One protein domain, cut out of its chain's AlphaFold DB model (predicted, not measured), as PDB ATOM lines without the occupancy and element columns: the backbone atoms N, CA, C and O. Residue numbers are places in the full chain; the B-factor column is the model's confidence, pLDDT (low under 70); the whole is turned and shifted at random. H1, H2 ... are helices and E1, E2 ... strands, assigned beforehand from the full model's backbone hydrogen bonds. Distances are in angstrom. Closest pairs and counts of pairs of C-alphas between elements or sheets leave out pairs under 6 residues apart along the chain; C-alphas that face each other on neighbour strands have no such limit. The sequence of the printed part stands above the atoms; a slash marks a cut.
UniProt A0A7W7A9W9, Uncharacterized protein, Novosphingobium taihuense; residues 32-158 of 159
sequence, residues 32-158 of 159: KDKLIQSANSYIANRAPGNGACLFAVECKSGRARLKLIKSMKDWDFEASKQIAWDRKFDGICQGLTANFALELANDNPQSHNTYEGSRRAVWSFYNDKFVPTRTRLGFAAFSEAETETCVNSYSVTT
ATOM      1  N   LYS A  32     181.683 297.690 108.234       95.38
ATOM      2  CA  LYS A  32     181.421 297.455 109.665       95.38
ATOM      3  C   LYS A  32     179.918 297.316 109.934       95.38
ATOM      4  O   LYS A  32     179.508 296.359 110.579       95.38
ATOM      5  N   ASP A  33     179.101 298.202 109.369       95.00
ATOM      6  CA  ASP A  33     177.650 298.200 109.592       95.00
ATOM      7  C   ASP A  33     176.978 296.932 109.068       95.00
ATOM      8  O   ASP A  33     176.169 296.333 109.771       95.00
ATOM      9  N   LYS A  34     177.350 296.461 107.868       94.69
ATOM     10  CA  LYS A  34     176.833 295.193 107.323       94.69
ATOM     11  C   LYS A  34     177.234 294.002 108.191       94.69
ATOM     12  O   LYS A  34     176.428 293.096 108.408       94.69
ATOM     13  N   LEU A  35     178.464 294.003 108.706       95.56
ATOM     14  CA  LEU A  35     178.947 292.957 109.602       95.56
ATOM     15  C   LEU A  35     178.142 292.941 110.914       95.56
ATOM     16  O   LEU A  35     177.668 291.882 111.322       95.56
ATOM     17  N   ILE A  36     177.915 294.108 111.528       96.38
ATOM     18  CA  ILE A  36     177.101 294.261 112.746       96.38
ATOM     19  C   ILE A  36     175.637 293.886 112.481       96.38
ATOM     20  O   ILE A  36     175.027 293.171 113.271       96.38
ATOM     21  N   GLN A  37     175.064 294.313 111.356       95.94
ATOM     22  CA  GLN A  37     173.699 293.960 110.967       95.94
ATOM     23  C   GLN A  37     173.537 292.441 110.835       95.94
ATOM     24  O   GLN A  37     172.563 291.871 111.329       95.94
ATOM     25  N   SER A  38     174.509 291.771 110.215       96.25
ATOM     26  CA  SER A  38     174.540 290.312 110.128       96.25
ATOM     27  C   SER A  38     174.678 289.655 111.504       96.25
ATOM     28  O   SER A  38     174.018 288.650 111.767       96.25
ATOM     29  N   ALA A  39     175.482 290.235 112.401       97.25
ATOM     30  CA  ALA A  39     175.630 289.754 113.771       97.25
ATOM     31  C   ALA A  39     174.309 289.847 114.548       97.25
ATOM     32  O   ALA A  39     173.843 288.839 115.073       97.25
ATOM     33  N   ASN A  40     173.650 291.008 114.524       97.38
ATOM     34  CA  ASN A  40     172.327 291.194 115.122       97.38
ATOM     35  C   ASN A  40     171.299 290.215 114.540       97.38
ATOM     36  O   ASN A  40     170.547 289.589 115.282       97.38
ATOM     37  N   SER A  41     171.300 290.016 113.217       96.50
ATOM     38  CA  SER A  41     170.412 289.047 112.567       96.50
ATOM     39  C   SER A  41     170.679 287.612 113.034       96.50
ATOM     40  O   SER A  41     169.736 286.857 113.272       96.50
ATOM     41  N   TYR A  42     171.942 287.214 113.196       96.12
ATOM     42  CA  TYR A  42     172.280 285.890 113.719       96.12
ATOM     43  C   TYR A  42     171.754 285.706 115.147       96.12
ATOM     44  O   TYR A  42     171.079 284.713 115.421       96.12
ATOM     45  N   ILE A  43     172.017 286.673 116.028       96.12
ATOM     46  CA  ILE A  43     171.615 286.626 117.437       96.12
ATOM     47  C   ILE A  43     170.097 286.584 117.581       96.12
ATOM     48  O   ILE A  43     169.590 285.662 118.214       96.12
ATOM     49  N   ALA A  44     169.367 287.473 116.905       95.56
ATOM     50  CA  ALA A  44     167.906 287.491 116.940       95.56
ATOM     51  C   ALA A  44     167.283 286.140 116.539       95.56
ATOM     52  O   ALA A  44     166.275 285.722 117.100       95.56
ATOM     53  N   ASN A  45     167.904 285.428 115.592       94.06
ATOM     54  CA  ASN A  45     167.394 284.155 115.086       94.06
ATOM     55  C   ASN A  45     167.854 282.922 115.880       94.06
ATOM     56  O   ASN A  45     167.204 281.879 115.811       94.06
ATOM     57  N   ARG A  46     169.016 282.973 116.542       93.38
ATOM     58  CA  ARG A  46     169.681 281.777 117.101       93.38
ATOM     59  C   ARG A  46     169.920 281.831 118.601       93.38
ATOM     60  O   ARG A  46     170.047 280.769 119.212       93.38
ATOM     61  N   ALA A  47     170.010 283.027 119.167       93.81
ATOM     62  CA  ALA A  47     170.345 283.269 120.561       93.81
ATOM     63  C   ALA A  47     169.661 284.553 121.085       93.81
ATOM     64  O   ALA A  47     170.353 285.418 121.621       93.81
ATOM     65  N   PRO A  48     168.332 284.717 120.927       93.75
ATOM     66  CA  PRO A  48     167.641 285.943 121.337       93.75
ATOM     67  C   PRO A  48     167.841 286.236 122.833       93.75
ATOM     68  O   PRO A  48     167.919 285.305 123.641       93.75
ATOM     69  N   GLY A  49     167.928 287.519 123.203       91.31
ATOM     70  CA  GLY A  49     168.190 287.950 124.581       91.31
ATOM     71  C   GLY A  49     169.662 287.877 125.002       91.31
ATOM     72  O   GLY A  49     169.967 287.980 126.192       91.31
ATOM     73  N   ASN A  50     170.586 287.667 124.057       94.62
ATOM     74  CA  ASN A  50     172.020 287.610 124.329       94.62
ATOM     75  C   ASN A  50     172.790 288.726 123.623       94.62
ATOM     76  O   ASN A  50     172.573 288.989 122.448       94.62
ATOM     77  N   GLY A  51     173.774 289.302 124.312       95.06
ATOM     78  CA  GLY A  51     174.858 290.033 123.665       95.06
ATOM     79  C   GLY A  51     175.913 289.072 123.109       95.06
ATOM     80  O   GLY A  51     176.165 288.008 123.680       95.06
ATOM     81  N   ALA A  52     176.549 289.445 122.004       96.94
ATOM     82  CA  ALA A  52     177.713 288.770 121.444       96.94
ATOM     83  C   ALA A  52     178.861 289.746 121.187       96.94
ATOM     84  O   ALA A  52     178.636 290.898 120.803       96.94
ATOM     85  N   CYS A  53     180.092 289.281 121.381       97.88
ATOM     86  CA  CYS A  53     181.293 290.016 121.006       97.88
ATOM     87  C   CYS A  53     181.736 289.631 119.602       97.88
ATOM     88  O   CYS A  53     181.588 288.480 119.182       97.88
ATOM     89  N   LEU A  54     182.342 290.586 118.905       98.12
ATOM     90  CA  LEU A  54     182.976 290.347 117.620       98.12
ATOM     91  C   LEU A  54     184.462 290.075 117.806       98.12
ATOM     92  O   LEU A  54     185.166 290.790 118.516       98.12
ATOM     93  N   PHE A  55     184.936 289.065 117.096       98.12
ATOM     94  CA  PHE A  55     186.342 288.758 116.953       98.12
ATOM     95  C   PHE A  55     186.753 288.948 115.503       98.12
ATOM     96  O   PHE A  55     186.017 288.578 114.584       98.12
ATOM     97  N   ALA A  56     187.954 289.477 115.306       97.25
ATOM     98  CA  ALA A  56     188.597 289.533 114.006       97.25
ATOM     99  C   ALA A  56     189.895 288.747 114.033       97.25
ATOM    100  O   ALA A  56     190.560 288.639 115.063       97.25
ATOM    101  N   VAL A  57     190.260 288.200 112.886       95.06
ATOM    102  CA  VAL A  57     191.544 287.545 112.741       95.06
ATOM    103  C   VAL A  57     192.679 288.549 112.859       95.06
ATOM    104  O   VAL A  57     192.642 289.640 112.295       95.06
ATOM    105  N   GLU A  58     193.723 288.145 113.562       94.56
ATOM    106  CA  GLU A  58     195.011 288.808 113.528       94.56
ATOM    107  C   GLU A  58     196.115 287.788 113.275       94.56
ATOM    108  O   GLU A  58     195.948 286.580 113.489       94.56
ATOM    109  N   CYS A  59     197.263 288.297 112.832       92.88
ATOM    110  CA  CYS A  59     198.457 287.491 112.697       92.88
ATOM    111  C   CYS A  59     199.440 287.762 113.818       92.88
ATOM    112  O   CYS A  59     199.931 288.880 113.958       92.88
ATOM    113  N   LYS A  60     199.784 286.725 114.582       91.12
ATOM    114  CA  LYS A  60     200.844 286.803 115.587       91.12
ATOM    115  C   LYS A  60     201.820 285.660 115.391       91.12
ATOM    116  O   LYS A  60     201.415 284.505 115.312       91.12
ATOM    117  N   SER A  61     203.106 285.992 115.294       87.94
ATOM    118  CA  SER A  61     204.177 285.011 115.075       87.94
ATOM    119  C   SER A  61     203.909 284.091 113.870       87.94
ATOM    120  O   SER A  61     204.140 282.888 113.932       87.94
ATOM    121  N   GLY A  62     203.349 284.647 112.787       86.62
ATOM    122  CA  GLY A  62     203.020 283.908 111.560       86.62
ATOM    123  C   GLY A  62     201.797 282.986 111.654       86.62
ATOM    124  O   GLY A  62     201.492 282.283 110.690       86.62
ATOM    125  N   ARG A  63     201.080 282.983 112.786       90.44
ATOM    126  CA  ARG A  63     199.906 282.139 113.024       90.44
ATOM    127  C   ARG A  63     198.634 282.958 113.185       90.44
ATOM    128  O   ARG A  63     198.630 284.056 113.744       90.44
ATOM    129  N   ALA A  64     197.554 282.358 112.702       93.25
ATOM    130  CA  ALA A  64     196.192 282.813 112.875       93.25
ATOM    131  C   ALA A  64     195.760 282.798 114.337       93.25
ATOM    132  O   ALA A  64     195.913 281.776 115.006       93.25
ATOM    133  N   ARG A  65     195.123 283.871 114.800       94.56
ATOM    134  CA  ARG A  65     194.324 283.845 116.030       94.56
ATOM    135  C   ARG A  65     193.190 284.855 115.962       94.56
ATOM    136  O   ARG A  65     193.240 285.786 115.160       94.56
ATOM    137  N   LEU A  66     192.172 284.664 116.792       96.19
ATOM    138  CA  LEU A  66     191.094 285.632 116.948       96.19
ATOM    139  C   LEU A  66     191.440 286.655 118.029       96.19
ATOM    140  O   LEU A  66     191.782 286.298 119.156       96.19
ATOM    141  N   LYS A  67     191.286 287.929 117.680       96.69
ATOM    142  CA  LYS A  67     191.378 289.073 118.580       96.69
ATOM    143  C   LYS A  67     189.985 289.596 118.887       96.69
ATOM    144  O   LYS A  67     189.206 289.842 117.965       96.69
ATOM    145  N   LEU A  68     189.696 289.811 120.166       97.69
ATOM    146  CA  LEU A  68     188.454 290.439 120.598       97.69
ATOM    147  C   LEU A  68     188.433 291.918 120.191       97.69
ATOM    148  O   LEU A  68     189.358 292.678 120.489       97.69
ATOM    149  N   ILE A  69     187.354 292.344 119.540       97.69
ATOM    150  CA  ILE A  69     187.132 293.744 119.192       97.69
ATOM    151  C   ILE A  69     186.437 294.448 120.358       97.69
ATOM    152  O   ILE A  69     185.236 294.314 120.554       97.69
ATOM    153  N   LYS A  70     187.212 295.212 121.136       96.38
ATOM    154  CA  LYS A  70     186.721 295.934 122.328       96.38
ATOM    155  C   LYS A  70     186.102 297.300 122.021       96.38
ATOM    156  O   LYS A  70     185.349 297.820 122.833       96.38
ATOM    157  N   SER A  71     186.430 297.892 120.872       95.00
ATOM    158  CA  SER A  71     185.907 299.187 120.422       95.00
ATOM    159  C   SER A  71     185.699 299.158 118.914       95.00
ATOM    160  O   SER A  71     186.655 299.046 118.147       95.00
ATOM    161  N   MET A  72     184.447 299.286 118.472       93.88
ATOM    162  CA  MET A  72     184.115 299.327 117.041       93.88
ATOM    163  C   MET A  72     184.604 300.607 116.362       93.88
ATOM    164  O   MET A  72     184.881 300.608 115.158       93.88
ATOM    165  N   LYS A  73     184.739 301.688 117.138       94.06
ATOM    166  CA  LYS A  73     185.257 302.971 116.668       94.06
ATOM    167  C   LYS A  73     186.744 302.868 116.331       94.06
ATOM    168  O   LYS A  73     187.131 303.234 115.226       94.06
ATOM    169  N   ASP A  74     187.531 302.303 117.242       94.75
ATOM    170  CA  ASP A  74     188.998 302.271 117.136       94.75
ATOM    171  C   ASP A  74     189.516 301.058 116.350       94.75
ATOM    172  O   ASP A  74     190.706 300.942 116.065       94.75
ATOM    173  N   TRP A  75     188.629 300.127 115.998       96.50
ATOM    174  CA  TRP A  75     188.987 298.961 115.206       96.50
ATOM    175  C   TRP A  75     189.336 299.326 113.758       96.50
ATOM    176  O   TRP A  75     188.495 299.847 113.019       96.50
ATOM    177  N   ASP A  76     190.543 298.962 113.322       96.56
ATOM    178  CA  ASP A  76     190.922 298.962 111.909       96.56
ATOM    179  C   ASP A  76     190.323 297.747 111.177       96.56
ATOM    180  O   ASP A  76     190.862 296.631 111.142       96.56
ATOM    181  N   PHE A  77     189.136 297.978 110.628       96.31
ATOM    182  CA  PHE A  77     188.370 296.966 109.917       96.31
ATOM    183  C   PHE A  77     188.969 296.614 108.556       96.31
ATOM    184  O   PHE A  77     188.975 295.438 108.192       96.31
ATOM    185  N   GLU A  78     189.501 297.594 107.825       95.62
ATOM    186  CA  GLU A  78     190.075 297.345 106.502       95.62
ATOM    187  C   GLU A  78     191.373 296.538 106.614       95.62
ATOM    188  O   GLU A  78     191.546 295.577 105.866       95.62
ATOM    189  N   ALA A  79     192.212 296.799 107.624       95.12
ATOM    190  CA  ALA A  79     193.365 295.941 107.903       95.12
ATOM    191  C   ALA A  79     192.948 294.492 108.211       95.12
ATOM    192  O   ALA A  79     193.559 293.539 107.727       95.12
ATOM    193  N   SER A  80     191.864 294.304 108.970       95.38
ATOM    194  CA  SER A  80     191.352 292.963 109.288       95.38
ATOM    195  C   SER A  80     190.783 292.254 108.051       95.38
ATOM    196  O   SER A  80     190.998 291.052 107.875       95.38
ATOM    197  N   LYS A  81     190.095 292.988 107.163       94.19
ATOM    198  CA  LYS A  81     189.639 292.477 105.860       94.19
ATOM    199  C   LYS A  81     190.811 292.058 104.979       94.19
ATOM    200  O   LYS A  81     190.739 290.997 104.361       94.19
ATOM    201  N   GLN A  82     191.873 292.857 104.942       92.12
ATOM    202  CA  GLN A  82     193.061 292.543 104.158       92.12
ATOM    203  C   GLN A  82     193.722 291.257 104.665       92.12
ATOM    204  O   GLN A  82     193.877 290.317 103.896       92.12
ATOM    205  N   ILE A  83     193.963 291.133 105.978       92.94
ATOM    206  CA  ILE A  83     194.516 289.903 106.573       92.94
ATOM    207  C   ILE A  83     193.654 288.685 106.217       92.94
ATOM    208  O   ILE A  83     194.165 287.636 105.831       92.94
ATOM    209  N   ALA A  84     192.334 288.803 106.349       91.06
ATOM    210  CA  ALA A  84     191.390 287.742 106.019       91.06
ATOM    211  C   ALA A  84     191.414 287.332 104.533       91.06
ATOM    212  O   ALA A  84     191.166 286.160 104.229       91.06
ATOM    213  N   TRP A  85     191.705 288.273 103.634       88.19
ATOM    214  CA  TRP A  85     191.889 288.028 102.207       88.19
ATOM    215  C   TRP A  85     193.226 287.336 101.927       88.19
ATOM    216  O   TRP A  85     193.234 286.230 101.384       88.19
ATOM    217  N   ASP A  86     194.331 287.910 102.395       88.94
ATOM    218  CA  ASP A  86     195.690 287.405 102.158       88.94
ATOM    219  C   ASP A  86     195.863 285.985 102.713       88.94
ATOM    220  O   ASP A  86     196.456 285.113 102.084       88.94
ATOM    221  N   ARG A  87     195.250 285.682 103.864       88.31
ATOM    222  CA  ARG A  87     195.204 284.316 104.423       88.31
ATOM    223  C   ARG A  87     194.667 283.282 103.448       88.31
ATOM    224  O   ARG A  87     195.105 282.134 103.443       88.31
ATOM    225  N   LYS A  88     193.651 283.669 102.684       81.12
ATOM    226  CA  LYS A  88     192.918 282.764 101.809       81.12
ATOM    227  C   LYS A  88     193.633 282.547 100.480       81.12
ATOM    228  O   LYS A  88     193.503 281.459  99.926       81.12
ATOM    229  N   PHE A  89     194.349 283.556  99.985       80.75
ATOM    230  CA  PHE A  89     194.904 283.547  98.629       80.75
ATOM    231  C   PHE A  89     196.430 283.568  98.579       80.75
ATOM    232  O   PHE A  89     197.003 282.902  97.722       80.75
ATOM    233  N   ASP A  90     197.083 284.217  99.539       83.19
ATOM    234  CA  ASP A  90     198.542 284.371  99.565       83.19
ATOM    235  C   ASP A  90     199.215 283.363 100.503       83.19
ATOM    236  O   ASP A  90     200.437 283.326 100.638       83.19
ATOM    237  N   GLY A  91     198.424 282.526 101.181       79.94
ATOM    238  CA  GLY A  91     198.934 281.463 102.041       79.94
ATOM    239  C   GLY A  91     199.685 281.974 103.274       79.94
ATOM    240  O   GLY A  91     200.461 281.225 103.876       79.94
ATOM    241  N   ILE A  92     199.450 283.216 103.690       85.06
ATOM    242  CA  ILE A  92     200.053 283.779 104.898       85.06
ATOM    243  C   ILE A  92     199.194 283.509 106.136       85.06
ATOM    244  O   ILE A  92     197.998 283.239 106.055       85.06
ATOM    245  N   CYS A  93     199.799 283.634 107.315       88.56
ATOM    246  CA  CYS A  93     199.081 283.602 108.585       88.56
ATOM    247  C   CYS A  93     198.243 282.328 108.828       88.56
ATOM    248  O   CYS A  93     197.038 282.375 109.084       88.56
ATOM    249  N   GLN A  94     198.883 281.166 108.746       87.50
ATOM    250  CA  GLN A  94     198.214 279.862 108.752       87.50
ATOM    251  C   GLN A  94     197.585 279.483 110.108       87.50
ATOM    252  O   GLN A  94     198.008 279.957 111.164       87.50
ATOM    253  N   GLY A  95     196.594 278.586 110.077       85.94
ATOM    254  CA  GLY A  95     195.917 278.013 111.252       85.94
ATOM    255  C   GLY A  95     194.401 277.900 111.073       85.94
ATOM    256  O   GLY A  95     193.805 278.707 110.351       85.94
ATOM    257  N   LEU A  96     193.764 276.923 111.733       87.19
ATOM    258  CA  LEU A  96     192.308 276.733 111.668       87.19
ATOM    259  C   LEU A  96     191.616 277.793 112.531       87.19
ATOM    260  O   LEU A  96     191.393 277.640 113.728       87.19
ATOM    261  N   THR A  97     191.330 278.940 111.927       91.19
ATOM    262  CA  THR A  97     190.748 280.098 112.607       91.19
ATOM    263  C   THR A  97     189.878 280.879 111.638       91.19
ATOM    264  O   THR A  97     190.254 281.083 110.481       91.19
ATOM    265  N   ALA A  98     188.716 281.308 112.123       93.06
ATOM    266  CA  ALA A  98     187.794 282.157 111.391       93.06
ATOM    267  C   ALA A  98     188.396 283.538 111.107       93.06
ATOM    268  O   ALA A  98     189.256 284.026 111.831       93.06
ATOM    269  N   ASN A  99     187.890 284.194 110.063       93.50
ATOM    270  CA  ASN A  99     188.304 285.553 109.717       93.50
ATOM    271  C   ASN A  99     187.561 286.608 110.548       93.50
ATOM    272  O   ASN A  99     188.173 287.523 111.088       93.50
ATOM    273  N   PHE A 100     186.248 286.434 110.690       96.31
ATOM    274  CA  PHE A 100     185.430 287.125 111.682       96.31
ATOM    275  C   PHE A 100     184.584 286.090 112.407       96.31
ATOM    276  O   PHE A 100     184.107 285.133 111.784       96.31
ATOM    277  N   ALA A 101     184.382 286.280 113.704       97.06
ATOM    278  CA  ALA A 101     183.625 285.347 114.520       97.06
ATOM    279  C   ALA A 101     182.816 286.063 115.602       97.06
ATOM    280  O   ALA A 101     183.164 287.166 116.012       97.06
ATOM    281  N   LEU A 102     181.745 285.422 116.055       97.38
ATOM    282  CA  LEU A 102     180.923 285.875 117.170       97.38
ATOM    283  C   LEU A 102     180.946 284.834 118.274       97.38
ATOM    284  O   LEU A 102     180.851 283.638 117.995       97.38
ATOM    285  N   GLU A 103     180.987 285.299 119.509       96.50
ATOM    286  CA  GLU A 103     180.751 284.479 120.691       96.50
ATOM    287  C   GLU A 103     179.775 285.213 121.605       96.50
ATOM    288  O   GLU A 103     179.864 286.434 121.740       96.50
ATOM    289  N   LEU A 104     178.833 284.482 122.204       95.94
ATOM    290  CA  LEU A 104     177.940 285.056 123.208       95.94
ATOM    291  C   LEU A 104     178.732 285.497 124.439       95.94
ATOM    292  O   LEU A 104     179.686 284.842 124.852       95.94
ATOM    293  N   ALA A 105     178.289 286.588 125.050       95.50
ATOM    294  CA  ALA A 105     178.844 287.078 126.298       95.50
ATOM    295  C   ALA A 105     178.668 286.045 127.420       95.50
ATOM    296  O   ALA A 105     177.549 285.635 127.737       95.50
ATOM    297  N   ASN A 106     179.784 285.614 128.010       92.88
ATOM    298  CA  ASN A 106     179.804 284.545 129.014       92.88
ATOM    299  C   ASN A 106     179.301 284.997 130.390       92.88
ATOM    300  O   ASN A 106     178.995 284.164 131.230       92.88
ATOM    301  N   ASP A 107     179.225 286.302 130.627       93.12
ATOM    302  CA  ASP A 107     178.701 286.917 131.846       93.12
ATOM    303  C   ASP A 107     177.181 287.158 131.791       93.12
ATOM    304  O   ASP A 107     176.601 287.641 132.763       93.12
ATOM    305  N   ASN A 108     176.509 286.798 130.689       88.44
ATOM    306  CA  ASN A 108     175.052 286.781 130.607       88.44
ATOM    307  C   ASN A 108     174.497 285.406 131.035       88.44
ATOM    308  O   ASN A 108     174.733 284.424 130.319       88.44
ATOM    309  N   PRO A 109     173.683 285.316 132.108       87.69
ATOM    310  CA  PRO A 109     173.032 284.072 132.521       87.69
ATOM    311  C   PRO A 109     172.227 283.397 131.401       87.69
ATOM    312  O   PRO A 109     172.245 282.173 131.275       87.69
ATOM    313  N   GLN A 110     171.573 284.188 130.541       87.25
ATOM    314  CA  GLN A 110     170.784 283.676 129.417       87.25
ATOM    315  C   GLN A 110     171.644 282.932 128.385       87.25
ATOM    316  O   GLN A 110     171.159 282.019 127.705       87.25
ATOM    317  N   SER A 111     172.937 283.257 128.301       86.56
ATOM    318  CA  SER A 111     173.840 282.605 127.354       86.56
ATOM    319  C   SER A 111     173.985 281.125 127.689       86.56
ATOM    320  O   SER A 111     173.981 280.291 126.786       86.56
ATOM    321  N   HIS A 112     174.050 280.774 128.976       86.25
ATOM    322  CA  HIS A 112     174.225 279.394 129.435       86.25
ATOM    323  C   HIS A 112     173.016 278.504 129.133       86.25
ATOM    324  O   HIS A 112     173.168 277.294 129.003       86.25
ATOM    325  N   ASN A 113     171.835 279.103 128.956       89.44
ATOM    326  CA  ASN A 113     170.622 278.394 128.543       89.44
ATOM    327  C   ASN A 113     170.507 278.259 127.015       89.44
ATOM    328  O   ASN A 113     169.621 277.570 126.510       89.44
ATOM    329  N   THR A 114     171.377 278.934 126.261       91.12
ATOM    330  CA  THR A 114     171.371 278.897 124.798       91.12
ATOM    331  C   THR A 114     172.040 277.619 124.300       91.12
ATOM    332  O   THR A 114     173.106 277.238 124.777       91.12
ATOM    333  N   TYR A 115     171.440 276.974 123.295       90.00
ATOM    334  CA  TYR A 115     172.007 275.785 122.656       90.00
ATOM    335  C   TYR A 115     173.473 276.001 122.243       90.00
ATOM    336  O   TYR A 115     173.783 276.961 121.538       90.00
ATOM    337  N   GLU A 116     174.358 275.069 122.611       86.25
ATOM    338  CA  GLU A 116     175.810 275.159 122.381       86.25
ATOM    339  C   GLU A 116     176.187 275.489 120.928       86.25
ATOM    340  O   GLU A 116     177.058 276.317 120.668       86.25
ATOM    341  N   GLY A 117     175.484 274.912 119.946       86.56
ATOM    342  CA  GLY A 117     175.741 275.189 118.527       86.56
ATOM    343  C   GLY A 117     175.351 276.602 118.061       86.56
ATOM    344  O   GLY A 117     175.706 276.984 116.948       86.56
ATOM    345  N   SER A 118     174.638 277.369 118.888       90.56
ATOM    346  CA  SER A 118     174.283 278.776 118.654       90.56
ATOM    347  C   SER A 118     175.192 279.753 119.401       90.56
ATOM    348  O   SER A 118     175.114 280.955 119.159       90.56
ATOM    349  N   ARG A 119     176.053 279.265 120.310       93.12
ATOM    350  CA  ARG A 119     176.908 280.126 121.143       93.12
ATOM    351  C   ARG A 119     178.049 280.784 120.369       93.12
ATOM    352  O   ARG A 119     178.566 281.815 120.794       93.12
ATOM    353  N   ARG A 120     178.458 280.184 119.247       94.88
ATOM    354  CA  ARG A 120     179.532 280.688 118.386       94.88
ATOM    355  C   ARG A 120     179.120 280.697 116.923       94.88
ATOM    356  O   ARG A 120     178.539 279.733 116.415       94.88
ATOM    357  N   ALA A 121     179.515 281.752 116.225       95.81
ATOM    358  CA  ALA A 121     179.302 281.908 114.794       95.81
ATOM    359  C   ALA A 121     180.579 282.356 114.089       95.81
ATOM    360  O   ALA A 121     181.454 282.968 114.695       95.81
ATOM    361  N   VAL A 122     180.672 282.089 112.792       95.31
ATOM    362  CA  VAL A 122     181.772 282.547 111.939       95.31
ATOM    363  C   VAL A 122     181.227 283.189 110.679       95.31
ATOM    364  O   VAL A 122     180.167 282.804 110.179       95.31
ATOM    365  N   TRP A 123     181.948 284.171 110.153       93.12
ATOM    366  CA  TRP A 123     181.604 284.779 108.878       93.12
ATOM    367  C   TRP A 123     181.868 283.808 107.732       93.12
ATOM    368  O   TRP A 123     182.984 283.320 107.542       93.12
ATOM    369  N   SER A 124     180.836 283.537 106.938       88.06
ATOM    370  CA  SER A 124     180.939 282.682 105.762       88.06
ATOM    371  C   SER A 124     180.967 283.527 104.497       88.06
ATOM    372  O   SER A 124     179.950 284.100 104.126       88.06
ATOM    373  N   PHE A 125     182.084 283.513 103.764       81.62
ATOM    374  CA  PHE A 125     182.167 284.129 102.426       81.62
ATOM    375  C   PHE A 125     181.105 283.602 101.457       81.62
ATOM    376  O   PHE A 125     180.636 284.325 100.586       81.62
ATOM    377  N   TYR A 126     180.744 282.323 101.590       80.25
ATOM    378  CA  TYR A 126     179.748 281.698 100.726       80.25
ATOM    379  C   TYR A 126     178.328 282.185 101.038       80.25
ATOM    380  O   TYR A 126     177.535 282.393 100.127       80.25
ATOM    381  N   ASN A 127     177.994 282.373 102.317       85.12
ATOM    382  CA  ASN A 127     176.653 282.803 102.720       85.12
ATOM    383  C   ASN A 127     176.524 284.324 102.879       85.12
ATOM    384  O   ASN A 127     175.405 284.804 103.038       85.12
ATOM    385  N   ASP A 128     177.646 285.045 102.862       88.31
ATOM    386  CA  ASP A 128     177.761 286.481 103.130       88.31
ATOM    387  C   ASP A 128     177.105 286.912 104.453       88.31
ATOM    388  O   ASP A 128     176.426 287.931 104.560       88.31
ATOM    389  N   LYS A 129     177.239 286.052 105.469       92.69
ATOM    390  CA  LYS A 129     176.669 286.247 106.807       92.69
ATOM    391  C   LYS A 129     177.338 285.364 107.849       92.69
ATOM    392  O   LYS A 129     178.054 284.412 107.510       92.69
ATOM    393  N   PHE A 130     177.034 285.634 109.115       95.19
ATOM    394  CA  PHE A 130     177.369 284.733 110.211       95.19
ATOM    395  C   PHE A 130     176.559 283.434 110.152       95.19
ATOM    396  O   PHE A 130     175.339 283.425 109.971       95.19
ATOM    397  N   VAL A 131     177.263 282.318 110.313       92.94
ATOM    398  CA  VAL A 131     176.710 280.960 110.375       92.94
ATOM    399  C   VAL A 131     177.255 280.259 111.621       92.94
ATOM    400  O   VAL A 131     178.347 280.609 112.067       92.94
ATOM    401  N   PRO A 132     176.537 279.289 112.216       92.12
ATOM    402  CA  PRO A 132     177.041 278.598 113.401       92.12
ATOM    403  C   PRO A 132     178.348 277.855 113.089       92.12
ATOM    404  O   PRO A 132     178.504 277.296 112.001       92.12
ATOM    405  N   THR A 133     179.265 277.805 114.060       87.38
ATOM    406  CA  THR A 133     180.510 277.014 113.956       87.38
ATOM    407  C   THR A 133     180.219 275.530 113.769       87.38
ATOM    408  O   THR A 133     180.933 274.835 113.055       87.38
ATOM    409  N   ARG A 134     179.143 275.031 114.380       79.12
ATOM    410  CA  ARG A 134     178.698 273.647 114.242       79.12
ATOM    411  C   ARG A 134     177.386 273.605 113.472       79.12
ATOM    412  O   ARG A 134     176.359 274.097 113.934       79.12
ATOM    413  N   THR A 135     177.414 272.995 112.293       65.19
ATOM    414  CA  THR A 135     176.213 272.698 111.503       65.19
ATOM    415  C   THR A 135     175.963 271.193 111.492       65.19
ATOM    416  O   THR A 135     176.842 270.401 111.827       65.19
ATOM    417  N   ARG A 136     174.771 270.772 111.054       58.25
ATOM    418  CA  ARG A 136     174.446 269.348 110.858       58.25
ATOM    419  C   ARG A 136     175.373 268.652 109.844       58.25
ATOM    420  O   ARG A 136     175.523 267.439 109.909       58.25
ATOM    421  N   LEU A 137     175.957 269.405 108.908       53.69
ATOM    422  CA  LEU A 137     176.701 268.886 107.753       53.69
ATOM    423  C   LEU A 137     178.205 269.209 107.799       53.69
ATOM    424  O   LEU A 137     178.919 268.896 106.854       53.69
ATOM    425  N   GLY A 138     178.697 269.846 108.866       61.53
ATOM    426  CA  GLY A 138     180.103 270.235 108.959       61.53
ATOM    427  C   GLY A 138     180.429 271.173 110.116       61.53
ATOM    428  O   GLY A 138     179.544 271.657 110.829       61.53
ATOM    429  N   PHE A 139     181.725 271.438 110.271       70.69
ATOM    430  CA  PHE A 139     182.296 272.304 111.296       70.69
ATOM    431  C   PHE A 139     183.098 273.433 110.643       70.69
ATOM    432  O   PHE A 139     183.880 273.194 109.724       70.69
ATOM    433  N   ALA A 140     182.911 274.656 111.126       77.50
ATOM    434  CA  ALA A 140     183.740 275.800 110.803       77.50
ATOM    435  C   ALA A 140     184.537 276.197 112.051       77.50
ATOM    436  O   ALA A 140     183.968 276.436 113.119       77.50
ATOM    437  N   ALA A 141     185.863 276.238 111.913       81.38
ATOM    438  CA  ALA A 141     186.765 276.500 113.024       81.38
ATOM    439  C   ALA A 141     186.611 277.935 113.541       81.38
ATOM    440  O   ALA A 141     186.693 278.886 112.766       81.38
ATOM    441  N   PHE A 142     186.410 278.078 114.854       85.50
ATOM    442  CA  PHE A 142     186.383 279.375 115.531       85.50
ATOM    443  C   PHE A 142     187.812 279.920 115.670       85.50
ATOM    444  O   PHE A 142     188.207 280.808 114.919       85.50
ATOM    445  N   SER A 143     188.627 279.318 116.537       86.81
ATOM    446  CA  SER A 143     190.083 279.473 116.559       86.81
ATOM    447  C   SER A 143     190.729 278.260 117.227       86.81
ATOM    448  O   SER A 143     190.135 277.668 118.125       86.81
ATOM    449  N   GLU A 144     191.929 277.889 116.782       84.94
ATOM    450  CA  GLU A 144     192.813 276.941 117.479       84.94
ATOM    451  C   GLU A 144     193.534 277.590 118.661       84.94
ATOM    452  O   GLU A 144     193.900 276.909 119.615       84.94
ATOM    453  N   ALA A 145     193.783 278.896 118.573       84.81
ATOM    454  CA  ALA A 145     194.438 279.649 119.624       84.81
ATOM    455  C   ALA A 145     193.424 280.045 120.698       84.81
ATOM    456  O   ALA A 145     192.249 280.278 120.406       84.81
ATOM    457  N   GLU A 146     193.900 280.170 121.935       86.44
ATOM    458  CA  GLU A 146     193.103 280.738 123.015       86.44
ATOM    459  C   GLU A 146     192.683 282.171 122.662       86.44
ATOM    460  O   GLU A 146     193.488 282.985 122.194       86.44
ATOM    461  N   THR A 147     191.400 282.456 122.867       90.88
ATOM    462  CA  THR A 147     190.787 283.751 122.583       90.88
ATOM    463  C   THR A 147     190.481 284.475 123.881       90.88
ATOM    464  O   THR A 147     190.137 283.853 124.885       90.88
ATOM    465  N   GLU A 148     190.558 285.804 123.858       94.56
ATOM    466  CA  GLU A 148     190.086 286.617 124.981       94.56
ATOM    467  C   GLU A 148     188.609 286.317 125.285       94.56
ATOM    468  O   GLU A 148     187.811 286.086 124.376       94.56
ATOM    469  N   THR A 149     188.239 286.335 126.565       94.50
ATOM    470  CA  THR A 149     186.868 286.050 126.998       94.50
ATOM    471  C   THR A 149     185.903 287.136 126.526       94.50
ATOM    472  O   THR A 149     186.111 288.321 126.794       94.50
ATOM    473  N   CYS A 150     184.809 286.732 125.877       95.38
ATOM    474  CA  CYS A 150     183.702 287.636 125.587       95.38
ATOM    475  C   CYS A 150     182.880 287.935 126.850       95.38
ATOM    476  O   CYS A 150     182.383 287.019 127.511       95.38
ATOM    477  N   VAL A 151     182.709 289.226 127.141       95.69
ATOM    478  CA  VAL A 151     181.848 289.761 128.206       95.69
ATOM    479  C   VAL A 151     180.945 290.857 127.642       95.69
ATOM    480  O   VAL A 151     181.298 291.509 126.654       95.69
ATOM    481  N   ASN A 152     179.792 291.082 128.266       93.94
ATOM    482  CA  ASN A 152     178.728 291.946 127.752       93.94
ATOM    483  C   ASN A 152     179.187 293.392 127.522       93.94
ATOM    484  O   ASN A 152     178.705 294.040 126.597       93.94
ATOM    485  N   SER A 153     180.157 293.890 128.297       94.75
ATOM    486  CA  SER A 153     180.722 295.236 128.109       94.75
ATOM    487  C   SER A 153     181.413 295.439 126.755       94.75
ATOM    488  O   SER A 153     181.625 296.576 126.350       94.75
ATOM    489  N   TYR A 154     181.782 294.354 126.065       95.81
ATOM    490  CA  TYR A 154     182.360 294.374 124.717       95.81
ATOM    491  C   TYR A 154     181.388 293.856 123.651       95.81
ATOM    492  O   TYR A 154     181.795 293.596 122.516       95.81
ATOM    493  N   SER A 155     180.113 293.662 124.000       95.38
ATOM    494  CA  SER A 155     179.133 293.200 123.031       95.38
ATOM    495  C   SER A 155     178.902 294.254 121.951       95.38
ATOM    496  O   SER A 155     178.788 295.447 122.224       95.38
ATOM    497  N   VAL A 156     178.828 293.793 120.703       95.06
ATOM    498  CA  VAL A 156     178.540 294.631 119.532       95.06
ATOM    499  C   VAL A 156     177.111 294.446 119.023       95.06
ATOM    500  O   VAL A 156     176.727 295.063 118.031       95.06
ATOM    501  N   THR A 157     176.344 293.560 119.661       92.38
ATOM    502  CA  THR A 157     174.964 293.248 119.296       92.38
ATOM    503  C   THR A 157     174.020 293.694 120.394       92.38
ATOM    504  O   THR A 157     174.358 293.639 121.575       92.38
ATOM    505  N   THR A 158     172.815 294.087 120.006       78.50
ATOM    506  CA  THR A 158     171.765 294.404 120.972       78.50
ATOM    507  C   THR A 158     171.089 293.100 121.418       78.50
ATOM    508  O   THR A 158     170.719 292.316 120.540       78.50
TER     509      THR A 158
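This is residues 32 to 158 of the 159 residues of an uncharacterized protein of Novosphingobium taihuense (UniProt A0A7W7A9W9). One strongly twisted sheet of five strands has two helices, H1 and H2, over one face, about perpendicular to each other and close only where Lys 32 of H1 comes near Phe 77 of H2, with H1 toward the E5 edge and H2 over the E1 and E2 end. After E5 a long stretch without named elements, residues 133 to 158, folds back so that residues 145 to 150 pass over the opposite face by E2 and E1, while the short H3 only grazes the sheet. The printed part has 127 residues with three named helices and five named strands, in the order H1 E1 E2 H2 E3 H3 E4 E5, and the sheet runs E2 E1 E3 E4 E5, antiparallel throughout. The class is mixed, helices and strands, with 61 residues, under half, in named elements. The whole is compact, with a radius of gyration of the C-alphas of 13.7 A and spans of 40 by 36 by 26 A.

H1, residues 32 to 46, begins with C-alpha 32 at (181.421, 297.455, 109.665) and is 21.0 A long from first to last C-alpha. E1, residues 52 to 60, is the longest strand at 23.9 A, and its C-alpha 60 stands at (200.844, 286.803, 115.587). E2, residues 63 to 68, measures 16.0 A, and H2, residues 77 to 89, measures 18.7 A. E3, residues 100 to 104, spans 13.9 A, and H3, residues 109 to 112, spans 5.7 A. E4, residues 120 to 124, is 12.9 A long, and E5, residues 129 to 132, is 10.1 A long and ends with C-alpha 132 at (177.041, 278.598, 113.401).

In the sheet E2 and E5 are the edge strands. E1 and E2 form a hairpin, with N 58 and O 65 at 2.9 A, within hydrogen-bond range. E1 and E3 are antiparallel at 139 degrees, with N 55 and O 101 at 2.8 A. E3 and E4 are antiparallel at 158 degrees, with N 102 and O 121 at 2.8 A. E4 and E5 form the other hairpin, with N 122 and O 131 at 2.8 A. H1 is on the sheet, an arrangement of two layers, a helix on one face of a sheet; its closest C-alphas to E5 are those of Ser 38 and Lys 129, 5.7 A apart. H1 and E4 are near each other, with 10 pairs of C-alphas within 10 A. H2 is on the same face as H1; its closest C-alphas to E1 are those of Ser 80 and Val 57, 6.4 A apart. H2 runs across the strands, at 64 degrees to E1 on the local plane. E2, H2 and E3 make a split strand-helix-strand unit, two strands running the same way with E1 between them in the sheet, and its crossover is right-handed. H1 and H2 are close but not clearly touching and about perpendicular at 77 degrees, the closest C-alphas being those of Lys 32 and Phe 77, 7.0 A apart. H3 only just is on the sheet, with 5 pairs of C-alphas within 10 A, and only grazes it with residues 110 to 112. Every O i to N i+4 pair is within hydrogen-bond range in H1, and 8 of 9 are in H2, while H3 is too short for such a pair.

The two C-alphas farthest apart are those of Asp 90 and Pro 109, 41.7 A. The printed part has no cut, and no link between named elements is long. Residues 133 to 158 have no named element, though residues 134 to 135 pair with residues 138 to 139, antiparallel. The mean pLDDT of the printed part is 90.7, and residues 135 to 138 are under 70.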